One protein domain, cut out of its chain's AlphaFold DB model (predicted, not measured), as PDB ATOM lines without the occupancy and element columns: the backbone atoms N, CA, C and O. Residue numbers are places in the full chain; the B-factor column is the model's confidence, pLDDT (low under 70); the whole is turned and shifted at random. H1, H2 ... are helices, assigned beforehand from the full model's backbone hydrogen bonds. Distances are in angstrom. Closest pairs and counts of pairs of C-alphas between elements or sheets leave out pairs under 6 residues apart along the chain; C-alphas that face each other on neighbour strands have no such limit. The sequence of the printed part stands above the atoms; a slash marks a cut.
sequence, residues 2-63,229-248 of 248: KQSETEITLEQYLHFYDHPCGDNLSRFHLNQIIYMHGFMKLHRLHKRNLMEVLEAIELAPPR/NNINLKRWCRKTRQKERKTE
ATOM      1  N   LYS A   2     -41.904 -42.950  30.395       44.31
ATOM      2  CA  LYS A   2     -40.531 -42.469  30.623       44.31
ATOM      3  C   LYS A   2     -40.610 -41.419  31.729       44.31
ATOM      4  O   LYS A   2     -41.084 -40.320  31.464       44.31
ATOM      5  N   GLN A   3     -40.257 -41.783  32.960       49.06
ATOM      6  CA  GLN A   3     -40.131 -40.803  34.038       49.06
ATOM      7  C   GLN A   3     -39.102 -39.751  33.606       49.06
ATOM      8  O   GLN A   3     -38.071 -40.086  33.024       49.06
ATOM      9  N   SER A   4     -39.415 -38.475  33.808       49.41
ATOM     10  CA  SER A   4     -38.504 -37.367  33.537       49.41
ATOM     11  C   SER A   4     -37.334 -37.430  34.525       49.41
ATOM     12  O   SER A   4     -37.422 -36.890  35.622       49.41
ATOM     13  N   GLU A   5     -36.258 -38.127  34.139       63.22
ATOM     14  CA  GLU A   5     -34.987 -38.310  34.872       63.22
ATOM     15  C   GLU A   5     -34.174 -37.002  34.996       63.22
ATOM     16  O   GLU A   5     -33.009 -36.920  34.600       63.22
ATOM     17  N   THR A   6     -34.788 -35.922  35.469       78.31
ATOM     18  CA  THR A   6     -34.108 -34.627  35.621       78.31
ATOM     19  C   THR A   6     -33.574 -34.397  37.025       78.31
ATOM     20  O   THR A   6     -32.707 -33.543  37.210       78.31
ATOM     21  N   GLU A   7     -34.053 -35.144  38.014       89.56
ATOM     22  CA  GLU A   7     -33.645 -34.984  39.402       89.56
ATOM     23  C   GLU A   7     -33.702 -36.318  40.139       89.56
ATOM     24  O   GLU A   7     -34.641 -37.092  39.963       89.56
ATOM     25  N   ILE A   8     -32.664 -36.593  40.928       91.75
ATOM     26  CA  ILE A   8     -32.621 -37.754  41.806       91.75
ATOM     27  C   ILE A   8     -33.654 -37.578  42.920       91.75
ATOM     28  O   ILE A   8     -33.661 -36.561  43.614       91.75
ATOM     29  N   THR A   9     -34.530 -38.564  43.097       91.88
ATOM     30  CA  THR A   9     -35.489 -38.533  44.205       91.88
ATOM     31  C   THR A   9     -34.830 -38.988  45.506       91.88
ATOM     32  O   THR A   9     -33.792 -39.659  45.507       91.88
ATOM     33  N   LEU A  10     -35.428 -38.635  46.645       89.81
ATOM     34  CA  LEU A  10     -34.899 -39.030  47.950       89.81
ATOM     35  C   LEU A  10     -34.891 -40.556  48.119       89.81
ATOM     36  O   LEU A  10     -33.946 -41.107  48.675       89.81
ATOM     37  N   GLU A  11     -35.916 -41.239  47.611       90.19
ATOM     38  CA  GLU A  11     -36.058 -42.696  47.650       90.19
ATOM     39  C   GLU A  11     -34.956 -43.371  46.838       90.19
ATOM     40  O   GLU A  11     -34.371 -44.351  47.289       90.19
ATOM     41  N   GLN A  12     -34.631 -42.813  45.669       91.00
ATOM     42  CA  GLN A  12     -33.530 -43.284  44.833       91.00
ATOM     43  C   GLN A  12     -32.179 -43.106  45.528       91.00
ATOM     44  O   GLN A  12     -31.342 -44.002  45.486       91.00
ATOM     45  N   TYR A  13     -31.960 -41.971  46.194       91.50
ATOM     46  CA  TYR A  13     -30.734 -41.744  46.954       91.50
ATOM     47  C   TYR A  13     -30.627 -42.659  48.186       91.50
ATOM     48  O   TYR A  13     -29.558 -43.194  48.456       91.50
ATOM     49  N   LEU A  14     -31.728 -42.874  48.913       89.62
ATOM     50  CA  LEU A  14     -31.804 -43.817  50.036       89.62
ATOM     51  C   LEU A  14     -31.498 -45.248  49.591       89.62
ATOM     52  O   LEU A  14     -30.674 -45.924  50.199       89.62
ATOM     53  N   HIS A  15     -32.132 -45.688  48.507       89.44
ATOM     54  CA  HIS A  15     -31.915 -47.016  47.951       89.44
ATOM     55  C   HIS A  15     -30.449 -47.207  47.532       89.44
ATOM     56  O   HIS A  15     -29.843 -48.220  47.878       89.44
ATOM     57  N   PHE A  16     -29.849 -46.188  46.906       91.38
ATOM     58  CA  PHE A  16     -28.427 -46.166  46.563       91.38
ATOM     59  C   PHE A  16     -27.516 -46.228  47.784       91.38
ATOM     60  O   PHE A  16     -26.497 -46.916  47.760       91.38
ATOM     61  N   TYR A  17     -27.870 -45.500  48.841       88.75
ATOM     62  CA  TYR A  17     -27.110 -45.466  50.084       88.75
ATOM     63  C   TYR A  17     -27.041 -46.854  50.733       88.75
ATOM     64  O   TYR A  17     -25.968 -47.283  51.158       88.75
ATOM     65  N   ASP A  18     -28.160 -47.581  50.750       87.81
ATOM     66  CA  ASP A  18     -28.228 -48.930  51.315       87.81
ATOM     67  C   ASP A  18     -27.614 -49.989  50.374       87.81
ATOM     68  O   ASP A  18     -26.953 -50.926  50.830       87.81
ATOM     69  N   HIS A  19     -27.809 -49.847  49.056       86.06
ATOM     70  CA  HIS A  19     -27.440 -50.842  48.040       86.06
ATOM     71  C   HIS A  19     -26.680 -50.224  46.846       86.06
ATOM     72  O   HIS A  19     -27.119 -50.309  45.697       86.06
ATOM     73  N   PRO A  20     -25.457 -49.708  47.048       82.50
ATOM     74  CA  PRO A  20     -24.743 -48.912  46.041       82.50
ATOM     75  C   PRO A  20     -24.404 -49.678  44.754       82.50
ATOM     76  O   PRO A  20     -24.218 -49.080  43.697       82.50
ATOM     77  N   CYS A  21     -24.341 -51.011  44.808       74.44
ATOM     78  CA  CYS A  21     -24.051 -51.852  43.644       74.44
ATOM     79  C   CYS A  21     -25.281 -52.398  42.913       74.44
ATOM     80  O   CYS A  21     -25.115 -52.935  41.817       74.44
ATOM     81  N   GLY A  22     -26.480 -52.271  43.488       68.25
ATOM     82  CA  GLY A  22     -27.736 -52.706  42.865       68.25
ATOM     83  C   GLY A  22     -28.401 -51.625  42.011       68.25
ATOM     84  O   GLY A  22     -29.361 -51.898  41.294       68.25
ATOM     85  N   ASP A  23     -27.882 -50.400  42.067       75.06
ATOM     86  CA  ASP A  23     -28.640 -49.239  41.635       75.06
ATOM     87  C   ASP A  23     -28.520 -48.903  40.151       75.06
ATOM     88  O   ASP A  23     -27.459 -48.582  39.591       75.06
ATOM     89  N   ASN A  24     -29.687 -48.851  39.515       81.12
ATOM     90  CA  ASN A  24     -29.866 -48.397  38.143       81.12
ATOM     91  C   ASN A  24     -29.840 -46.863  38.026       81.12
ATOM     92  O   ASN A  24     -30.507 -46.284  37.174       81.12
ATOM     93  N   LEU A  25     -29.032 -46.178  38.840       89.56
ATOM     94  CA  LEU A  25     -28.872 -44.733  38.725       89.56
ATOM     95  C   LEU A  25     -28.149 -44.353  37.430       89.56
ATOM     96  O   LEU A  25     -27.110 -44.919  37.062       89.56
ATOM     97  N   SER A  26     -28.694 -43.358  36.736       91.12
ATOM     98  CA  SER A  26     -28.048 -42.733  35.589       91.12
ATOM     99  C   SER A  26     -26.754 -42.035  36.013       91.12
ATOM    100  O   SER A  26     -26.595 -41.562  37.138       91.12
ATOM    101  N   ARG A  27     -25.827 -41.889  35.062       91.69
ATOM    102  CA  ARG A  27     -24.617 -41.067  35.213       91.69
ATOM    103  C   ARG A  27     -24.943 -39.652  35.712       91.69
ATOM    104  O   ARG A  27     -24.138 -39.027  36.404       91.69
ATOM    105  N   PHE A  28     -26.096 -39.136  35.307       91.81
ATOM    106  CA  PHE A  28     -26.579 -37.834  35.726       91.81
ATOM    107  C   PHE A  28     -26.916 -37.810  37.228       91.81
ATOM    108  O   PHE A  28     -26.377 -36.960  37.935       91.81
ATOM    109  N   HIS A  29     -27.670 -38.795  37.728       93.00
ATOM    110  CA  HIS A  29     -27.994 -38.942  39.154       93.00
ATOM    111  C   HIS A  29     -26.735 -39.104  40.015       93.00
ATOM    112  O   HIS A  29     -26.584 -38.411  41.014       93.00
ATOM    113  N   LEU A  30     -25.760 -39.913  39.581       92.81
ATOM    114  CA  LEU A  30     -24.487 -40.050  40.306       92.81
ATOM    115  C   LEU A  30     -23.748 -38.710  40.447       92.81
ATOM    116  O   LEU A  30     -23.196 -38.407  41.497       92.81
ATOM    117  N   ASN A  31     -23.766 -37.871  39.406       93.50
ATOM    118  CA  ASN A  31     -23.182 -36.530  39.492       93.50
ATOM    119  C   ASN A  31     -23.971 -35.592  40.409       93.50
ATOM    120  O   ASN A  31     -23.369 -34.692  40.991       93.50
ATOM    121  N   GLN A  32     -25.290 -35.763  40.520       93.25
ATOM    122  CA  GLN A  32     -26.097 -35.013  41.483       93.25
ATOM    123  C   GLN A  32     -25.740 -35.399  42.913       93.25
ATOM    124  O   GLN A  32     -25.521 -34.500  43.714       93.25
ATOM    125  N   ILE A  33     -25.568 -36.692  43.201       93.06
ATOM    126  CA  ILE A  33     -25.118 -37.162  44.518       93.06
ATOM    127  C   ILE A  33     -23.760 -36.546  44.866       93.06
ATOM    128  O   ILE A  33     -23.623 -35.886  45.890       93.06
ATOM    129  N   ILE A  34     -22.770 -36.668  43.976       93.25
ATOM    130  CA  ILE A  34     -21.438 -36.063  44.167       93.25
ATOM    131  C   ILE A  34     -21.558 -34.560  44.471       93.25
ATOM    132  O   ILE A  34     -20.905 -34.046  45.378       93.25
ATOM    133  N   TYR A  35     -22.431 -33.861  43.744       92.62
ATOM    134  CA  TYR A  35     -22.675 -32.435  43.936       92.62
ATOM    135  C   TYR A  35     -23.363 -32.101  45.268       92.62
ATOM    136  O   TYR A  35     -22.990 -31.117  45.903       92.62
ATOM    137  N   MET A  36     -24.313 -32.920  45.727       91.38
ATOM    138  CA  MET A  36     -24.964 -32.773  47.039       91.38
ATOM    139  C   MET A  36     -23.962 -32.857  48.195       91.38
ATOM    140  O   MET A  36     -24.135 -32.179  49.203       91.38
ATOM    141  N   HIS A  37     -22.889 -33.633  48.031       90.62
ATOM    142  CA  HIS A  37     -21.800 -33.732  49.007       90.62
ATOM    143  C   HIS A  37     -20.753 -32.611  48.881       90.62
ATOM    144  O   HIS A  37     -19.713 -32.664  49.530       90.62
ATOM    145  N   GLY A  38     -21.010 -31.581  48.066       92.00
ATOM    146  CA  GLY A  38     -20.152 -30.399  47.938       92.00
ATOM    147  C   GLY A  38     -19.026 -30.527  46.908       92.00
ATOM    148  O   GLY A  38     -18.229 -29.600  46.753       92.00
ATOM    149  N   PHE A  39     -18.958 -31.633  46.165       93.00
ATOM    150  CA  PHE A  39     -17.950 -31.819  45.125       93.00
ATOM    151  C   PHE A  39     -18.402 -31.240  43.779       93.00
ATOM    152  O   PHE A  39     -19.585 -31.140  43.455       93.00
ATOM    153  N   MET A  40     -17.437 -30.862  42.941       92.12
ATOM    154  CA  MET A  40     -17.737 -30.391  41.588       92.12
ATOM    155  C   MET A  40     -18.255 -31.532  40.702       92.12
ATOM    156  O   MET A  40     -17.798 -32.670  40.794       92.12
ATOM    157  N   LYS A  41     -19.178 -31.217  39.785       91.50
ATOM    158  CA  LYS A  41     -19.764 -32.198  38.856       91.50
ATOM    159  C   LYS A  41     -18.706 -32.781  37.909       91.50
ATOM    160  O   LYS A  41     -18.010 -32.053  37.198       91.50
ATOM    161  N   LEU A  42     -18.648 -34.107  37.807       91.19
ATOM    162  CA  LEU A  42     -17.646 -34.850  37.037       91.19
ATOM    163  C   LEU A  42     -18.187 -35.259  35.652       91.19
ATOM    164  O   LEU A  42     -18.338 -36.431  35.292       91.19
ATOM    165  N   HIS A  43     -18.429 -34.256  34.803       85.25
ATOM    166  CA  HIS A  43     -19.048 -34.399  33.473       85.25
ATOM    167  C   HIS A  43     -18.249 -35.197  32.430       85.25
ATOM    168  O   HIS A  43     -18.743 -35.415  31.324       85.25
ATOM    169  N   ARG A  44     -17.036 -35.672  32.734       89.44
ATOM    170  CA  ARG A  44     -16.208 -36.466  31.800       89.44
ATOM    171  C   ARG A  44     -16.003 -37.923  32.215       89.44
ATOM    172  O   ARG A  44     -15.567 -38.715  31.391       89.44
ATOM    173  N   LEU A  45     -16.363 -38.287  33.445       91.00
ATOM    174  CA  LEU A  45     -16.168 -39.641  33.952       91.00
ATOM    175  C   LEU A  45     -17.293 -40.593  33.545       91.00
ATOM    176  O   LEU A  45     -18.474 -40.270  33.651       91.00
ATOM    177  N   HIS A  46     -16.915 -41.792  33.107       92.12
ATOM    178  CA  HIS A  46     -17.853 -42.885  32.867       92.12
ATOM    179  C   HIS A  46     -18.538 -43.313  34.173       92.12
ATOM    180  O   HIS A  46     -17.994 -43.104  35.257       92.12
ATOM    181  N   LYS A  47     -19.715 -43.953  34.072       90.12
ATOM    182  CA  LYS A  47     -20.513 -44.391  35.236       90.12
ATOM    183  C   LYS A  47     -19.678 -45.185  36.254       90.12
ATOM    184  O   LYS A  47     -19.776 -44.912  37.440       90.12
ATOM    185  N   ARG A  48     -18.815 -46.104  35.796       89.62
ATOM    186  CA  ARG A  48     -17.930 -46.903  36.670       89.62
ATOM    187  C   ARG A  48     -16.983 -46.039  37.508       89.62
ATOM    188  O   ARG A  48     -16.918 -46.212  38.712       89.62
ATOM    189  N   ASN A  49     -16.334 -45.055  36.895       91.31
ATOM    190  CA  ASN A  49     -15.407 -44.176  37.608       91.31
ATOM    191  C   ASN A  49     -16.151 -43.242  38.578       91.31
ATOM    192  O   ASN A  49     -15.615 -42.885  39.617       91.31
ATOM    193  N   LEU A  50     -17.392 -42.844  38.262       91.69
ATOM    194  CA  LEU A  50     -18.228 -42.095  39.210       91.69
ATOM    195  C   LEU A  50     -18.590 -42.941  40.431       91.69
ATOM    196  O   LEU A  50     -18.598 -42.414  41.534       91.69
ATOM    197  N   MET A  51     -18.856 -44.234  40.236       91.00
ATOM    198  CA  MET A  51     -19.087 -45.176  41.333       91.00
ATOM    199  C   MET A  51     -17.846 -45.334  42.215       91.00
ATOM    200  O   MET A  51     -17.971 -45.314  43.430       91.00
ATOM    201  N   GLU A  52     -16.655 -45.424  41.621       90.06
ATOM    202  CA  GLU A  52     -15.389 -45.466  42.372       90.06
ATOM    203  C   GLU A  52     -15.150 -44.183  43.178       90.06
ATOM    204  O   GLU A  52     -14.681 -44.235  44.312       90.06
ATOM    205  N   VAL A  53     -15.496 -43.023  42.612       91.06
ATOM    206  CA  VAL A  53     -15.425 -41.742  43.327       91.06
ATOM    207  C   VAL A  53     -16.446 -41.695  44.462       91.06
ATOM    208  O   VAL A  53     -16.090 -41.304  45.566       91.06
ATOM    209  N   LEU A  54     -17.691 -42.110  44.218       91.12
ATOM    210  CA  LEU A  54     -18.738 -42.168  45.243       91.12
ATOM    211  C   LEU A  54     -18.397 -43.141  46.371       91.12
ATOM    212  O   LEU A  54     -18.758 -42.890  47.509       91.12
ATOM    213  N   GLU A  55     -17.669 -44.210  46.069       88.62
ATOM    214  CA  GLU A  55     -17.140 -45.143  47.061       88.62
ATOM    215  C   GLU A  55     -15.998 -44.543  47.896       88.62
ATOM    216  O   GLU A  55     -15.793 -44.942  49.039       88.62
ATOM    217  N   ALA A  56     -15.241 -43.597  47.340       89.19
ATOM    218  CA  ALA A  56     -14.201 -42.873  48.070       89.19
ATOM    219  C   ALA A  56     -14.753 -41.692  48.886       89.19
ATOM    220  O   ALA A  56     -14.072 -41.201  49.785       89.19
ATOM    221  N   ILE A  57     -15.954 -41.213  48.557       89.81
ATOM    222  CA  ILE A  57     -16.623 -40.122  49.261       89.81
ATOM    223  C   ILE A  57     -17.394 -40.697  50.447       89.81
ATOM    224  O   ILE A  57     -18.159 -41.649  50.314       89.81
ATOM    225  N   GLU A  58     -17.253 -40.066  51.608       89.50
ATOM    226  CA  GLU A  58     -18.125 -40.341  52.742       89.50
ATOM    227  C   GLU A  58     -19.521 -39.764  52.467       89.50
ATOM    228  O   GLU A  58     -19.777 -38.567  52.624       89.50
ATOM    229  N   LEU A  59     -20.425 -40.618  51.982       89.12
ATOM    230  CA  LEU A  59     -21.812 -40.234  51.751       89.12
ATOM    231  C   LEU A  59     -22.499 -39.980  53.092       89.12
ATOM    232  O   LEU A  59     -22.529 -40.840  53.969       89.12
ATOM    233  N   ALA A  60     -23.085 -38.796  53.234       85.12
ATOM    234  CA  ALA A  60     -23.904 -38.472  54.389       85.12
ATOM    235  C   ALA A  60     -25.254 -39.210  54.309       85.12
ATOM    236  O   ALA A  60     -25.929 -39.119  53.271       85.12
ATOM    237  N   PRO A  61     -25.701 -39.880  55.386       82.06
ATOM    238  CA  PRO A  61     -27.016 -40.490  55.409       82.06
ATOM    239  C   PRO A  61     -28.089 -39.412  55.181       82.06
ATOM    240  O   PRO A  61     -28.075 -38.364  55.836       82.06
ATOM    241  N   PRO A  62     -29.056 -39.647  54.278       75.62
ATOM    242  CA  PRO A  62     -30.150 -38.703  54.027       75.62
ATOM    243  C   PRO A  62     -31.056 -38.508  55.243       75.62
ATOM    244  O   PRO A  62     -31.771 -37.512  55.347       75.62
ATOM    245  N   ARG A  63     -31.020 -39.452  56.189       70.12
ATOM    246  CA  ARG A  63     -31.701 -39.352  57.476       70.12
ATOM    247  C   ARG A  63     -30.977 -38.351  58.373       70.12
ATOM    248  O   ARG A  63     -30.291 -38.721  59.314       70.12
ATOM    249  N   ASN A 229     -18.328 -47.039  59.514       46.62
ATOM    250  CA  ASN A 229     -18.825 -48.238  58.824       46.62
ATOM    251  C   ASN A 229     -18.776 -48.129  57.291       46.62
ATOM    252  O   ASN A 229     -19.529 -48.792  56.584       46.62
ATOM    253  N   ASN A 230     -17.847 -47.331  56.755       49.75
ATOM    254  CA  ASN A 230     -17.721 -47.108  55.307       49.75
ATOM    255  C   ASN A 230     -16.719 -48.048  54.591       49.75
ATOM    256  O   ASN A 230     -16.583 -48.023  53.374       49.75
ATOM    257  N   ILE A 231     -16.047 -48.962  55.311       50.44
ATOM    258  CA  ILE A 231     -15.113 -49.952  54.715       50.44
ATOM    259  C   ILE A 231     -15.865 -51.077  53.963       50.44
ATOM    260  O   ILE A 231     -15.271 -51.900  53.260       50.44
ATOM    261  N   ASN A 232     -17.195 -51.131  54.067       54.94
ATOM    262  CA  ASN A 232     -17.964 -52.277  53.598       54.94
ATOM    263  C   ASN A 232     -18.409 -52.226  52.133       54.94
ATOM    264  O   ASN A 232     -18.751 -53.287  51.631       54.94
ATOM    265  N   LEU A 233     -18.351 -51.105  51.403       55.94
ATOM    266  CA  LEU A 233     -18.858 -51.071  50.018       55.94
ATOM    267  C   LEU A 233     -18.132 -52.068  49.092       55.94
ATOM    268  O   LEU A 233     -18.763 -52.960  48.517       55.94
ATOM    269  N   LYS A 234     -16.791 -52.024  49.049       57.56
ATOM    270  CA  LYS A 234     -15.971 -52.976  48.268       57.56
ATOM    271  C   LYS A 234     -16.217 -54.423  48.674       57.56
ATOM    272  O   LYS A 234     -16.278 -55.313  47.822       57.56
ATOM    273  N   ARG A 235     -16.295 -54.678  49.984       61.34
ATOM    274  CA  ARG A 235     -16.400 -56.033  50.539       61.34
ATOM    275  C   ARG A 235     -17.807 -56.596  50.324       61.34
ATOM    276  O   ARG A 235     -17.932 -57.753  49.935       61.34
ATOM    277  N   TRP A 236     -18.834 -55.768  50.473       59.41
ATOM    278  CA  TRP A 236     -20.237 -56.101  50.258       59.41
ATOM    279  C   TRP A 236     -20.531 -56.352  48.779       59.41
ATOM    280  O   TRP A 236     -21.026 -57.425  48.454       59.41
ATOM    281  N   CYS A 237     -20.091 -55.482  47.863       65.94
ATOM    282  CA  CYS A 237     -20.301 -55.681  46.424       65.94
ATOM    283  C   CYS A 237     -19.550 -56.890  45.851       65.94
ATOM    284  O   CYS A 237     -20.034 -57.561  44.939       65.94
ATOM    285  N   ARG A 238     -18.360 -57.209  46.382       68.75
ATOM    286  CA  ARG A 238     -17.674 -58.466  46.037       68.75
ATOM    287  C   ARG A 238     -18.414 -59.677  46.603       68.75
ATOM    288  O   ARG A 238     -18.513 -60.688  45.913       68.75
ATOM    289  N   LYS A 239     -18.939 -59.583  47.828       68.75
ATOM    290  CA  LYS A 239     -19.655 -60.674  48.504       68.75
ATOM    291  C   LYS A 239     -21.014 -60.967  47.860       68.75
ATOM    292  O   LYS A 239     -21.356 -62.136  47.730       68.75
ATOM    293  N   THR A 240     -21.745 -59.954  47.393       61.91
ATOM    294  CA  THR A 240     -23.009 -60.131  46.656       61.91
ATOM    295  C   THR A 240     -22.779 -60.740  45.273       61.91
ATOM    296  O   THR A 240     -23.398 -61.752  44.962       61.91
ATOM    297  N   ARG A 241     -21.786 -60.260  44.504       65.19
ATOM    298  CA  ARG A 241     -21.394 -60.888  43.221       65.19
ATOM    299  C   ARG A 241     -20.932 -62.339  43.350       65.19
ATOM    300  O   ARG A 241     -21.151 -63.138  42.447       65.19
ATOM    301  N   GLN A 242     -20.232 -62.671  44.432       72.62
ATOM    302  CA  GLN A 242     -19.807 -64.046  44.717       72.62
ATOM    303  C   GLN A 242     -20.987 -64.942  45.117       72.62
ATOM    304  O   GLN A 242     -20.939 -66.143  44.869       72.62
ATOM    305  N   LYS A 243     -22.036 -64.370  45.722       71.25
ATOM    306  CA  LYS A 243     -23.251 -65.093  46.105       71.25
ATOM    307  C   LYS A 243     -24.119 -65.425  44.888       71.25
ATOM    308  O   LYS A 243     -24.536 -66.568  44.780       71.25
ATOM    309  N   GLU A 244     -24.305 -64.486  43.958       65.25
ATOM    310  CA  GLU A 244     -25.071 -64.720  42.717       65.25
ATOM    311  C   GLU A 244     -24.439 -65.804  41.830       65.25
ATOM    312  O   GLU A 244     -25.143 -66.656  41.304       65.25
ATOM    313  N   ARG A 245     -23.103 -65.850  41.745       69.81
ATOM    314  CA  ARG A 245     -22.368 -66.870  40.969       69.81
ATOM    315  C   ARG A 245     -22.401 -68.287  41.551       69.81
ATOM    316  O   ARG A 245     -21.888 -69.195  40.914       69.81
ATOM    317  N   LYS A 246     -22.891 -68.470  42.781       68.50
ATOM    318  CA  LYS A 246     -22.997 -69.784  43.445       68.50
ATOM    319  C   LYS A 246     -24.413 -70.361  43.412       68.50
ATOM    320  O   LYS A 246     -24.619 -71.458  43.919       68.50
ATOM    321  N   THR A 247     -25.374 -69.601  42.898       64.50
ATOM    322  CA  THR A 247     -26.793 -69.977  42.817       64.50
ATOM    323  C   THR A 247     -27.259 -70.283  41.391       64.50
ATOM    324  O   THR A 247     -28.424 -70.620  41.215       64.50
ATOM    325  N   GLU A 248     -26.359 -70.182  40.412       46.84
ATOM    326  CA  GLU A 248     -26.491 -70.749  39.059       46.84
ATOM    327  C   GLU A 248     -25.686 -72.048  38.972       46.84
ATOM    328  O   GLU A 248     -26.167 -72.985  38.302       46.84
TER     329      GLU A 248
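Overview. This is residues 2 to 63 and 229 to 248 of the 248 residues of the protein "serine/arginine repetitive matrix protein 2" of Ananas comosus (UniProt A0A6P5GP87). The longest helix, H4, runs outward from near one end of H3, and residues 242 to 248 stick out; in the body, H2 and H3 lie side by side with H1 crosswise near H2. The 82 printed residues hold four named helices, H1 to H4 in chain order, and no named strand: all helix. The whole is compact, radius of gyration of the C-alphas 13.4 A, spanning 38 by 32 by 29 A.

Along the chain. H4, residues 232 to 244, is 18.0 A long and ends at C-alpha 244 (-25.071, -64.720, 42.717). H3 is residues 47 to 56 and H2 residues 27 to 36, each 14.4 A. H1, residues 10 to 18, 12.4 A, begins at C-alpha 10 (-34.899, -39.030, 47.950).

Arrangement. H4 and H3 are close but not clearly touching, closest C-alphas Leu 233 and Glu 55, 6.8 A, at a steep tilt of 49 degrees, opposite ways. H3 and H2 touch, closest C-alphas Lys 47 and Arg 27, 5.3 A, at a shallow tilt of 25 degrees, the same way. H2 and H1 are close but not clearly touching, closest C-alphas Ile 33 and Tyr 13, 7.6 A, about perpendicular at 90 degrees. H4 is apart from H1 and H2. In H1, H2, H3 and H4 every O i to N i+4 pair is within hydrogen-bond range.

Size, cuts and confidence. The C-alphas farthest apart, Gly 38 and Glu 248, are 41.8 A apart. Residues 64 to 228 are not printed; C-alphas 63 and 229 are 15.7 A apart across the cut. The links H1 to H2 and H2 to H3 are short. The pLDDT is under 70 at residues 2 to 5, 22, 229 to 241 and 244 to 248.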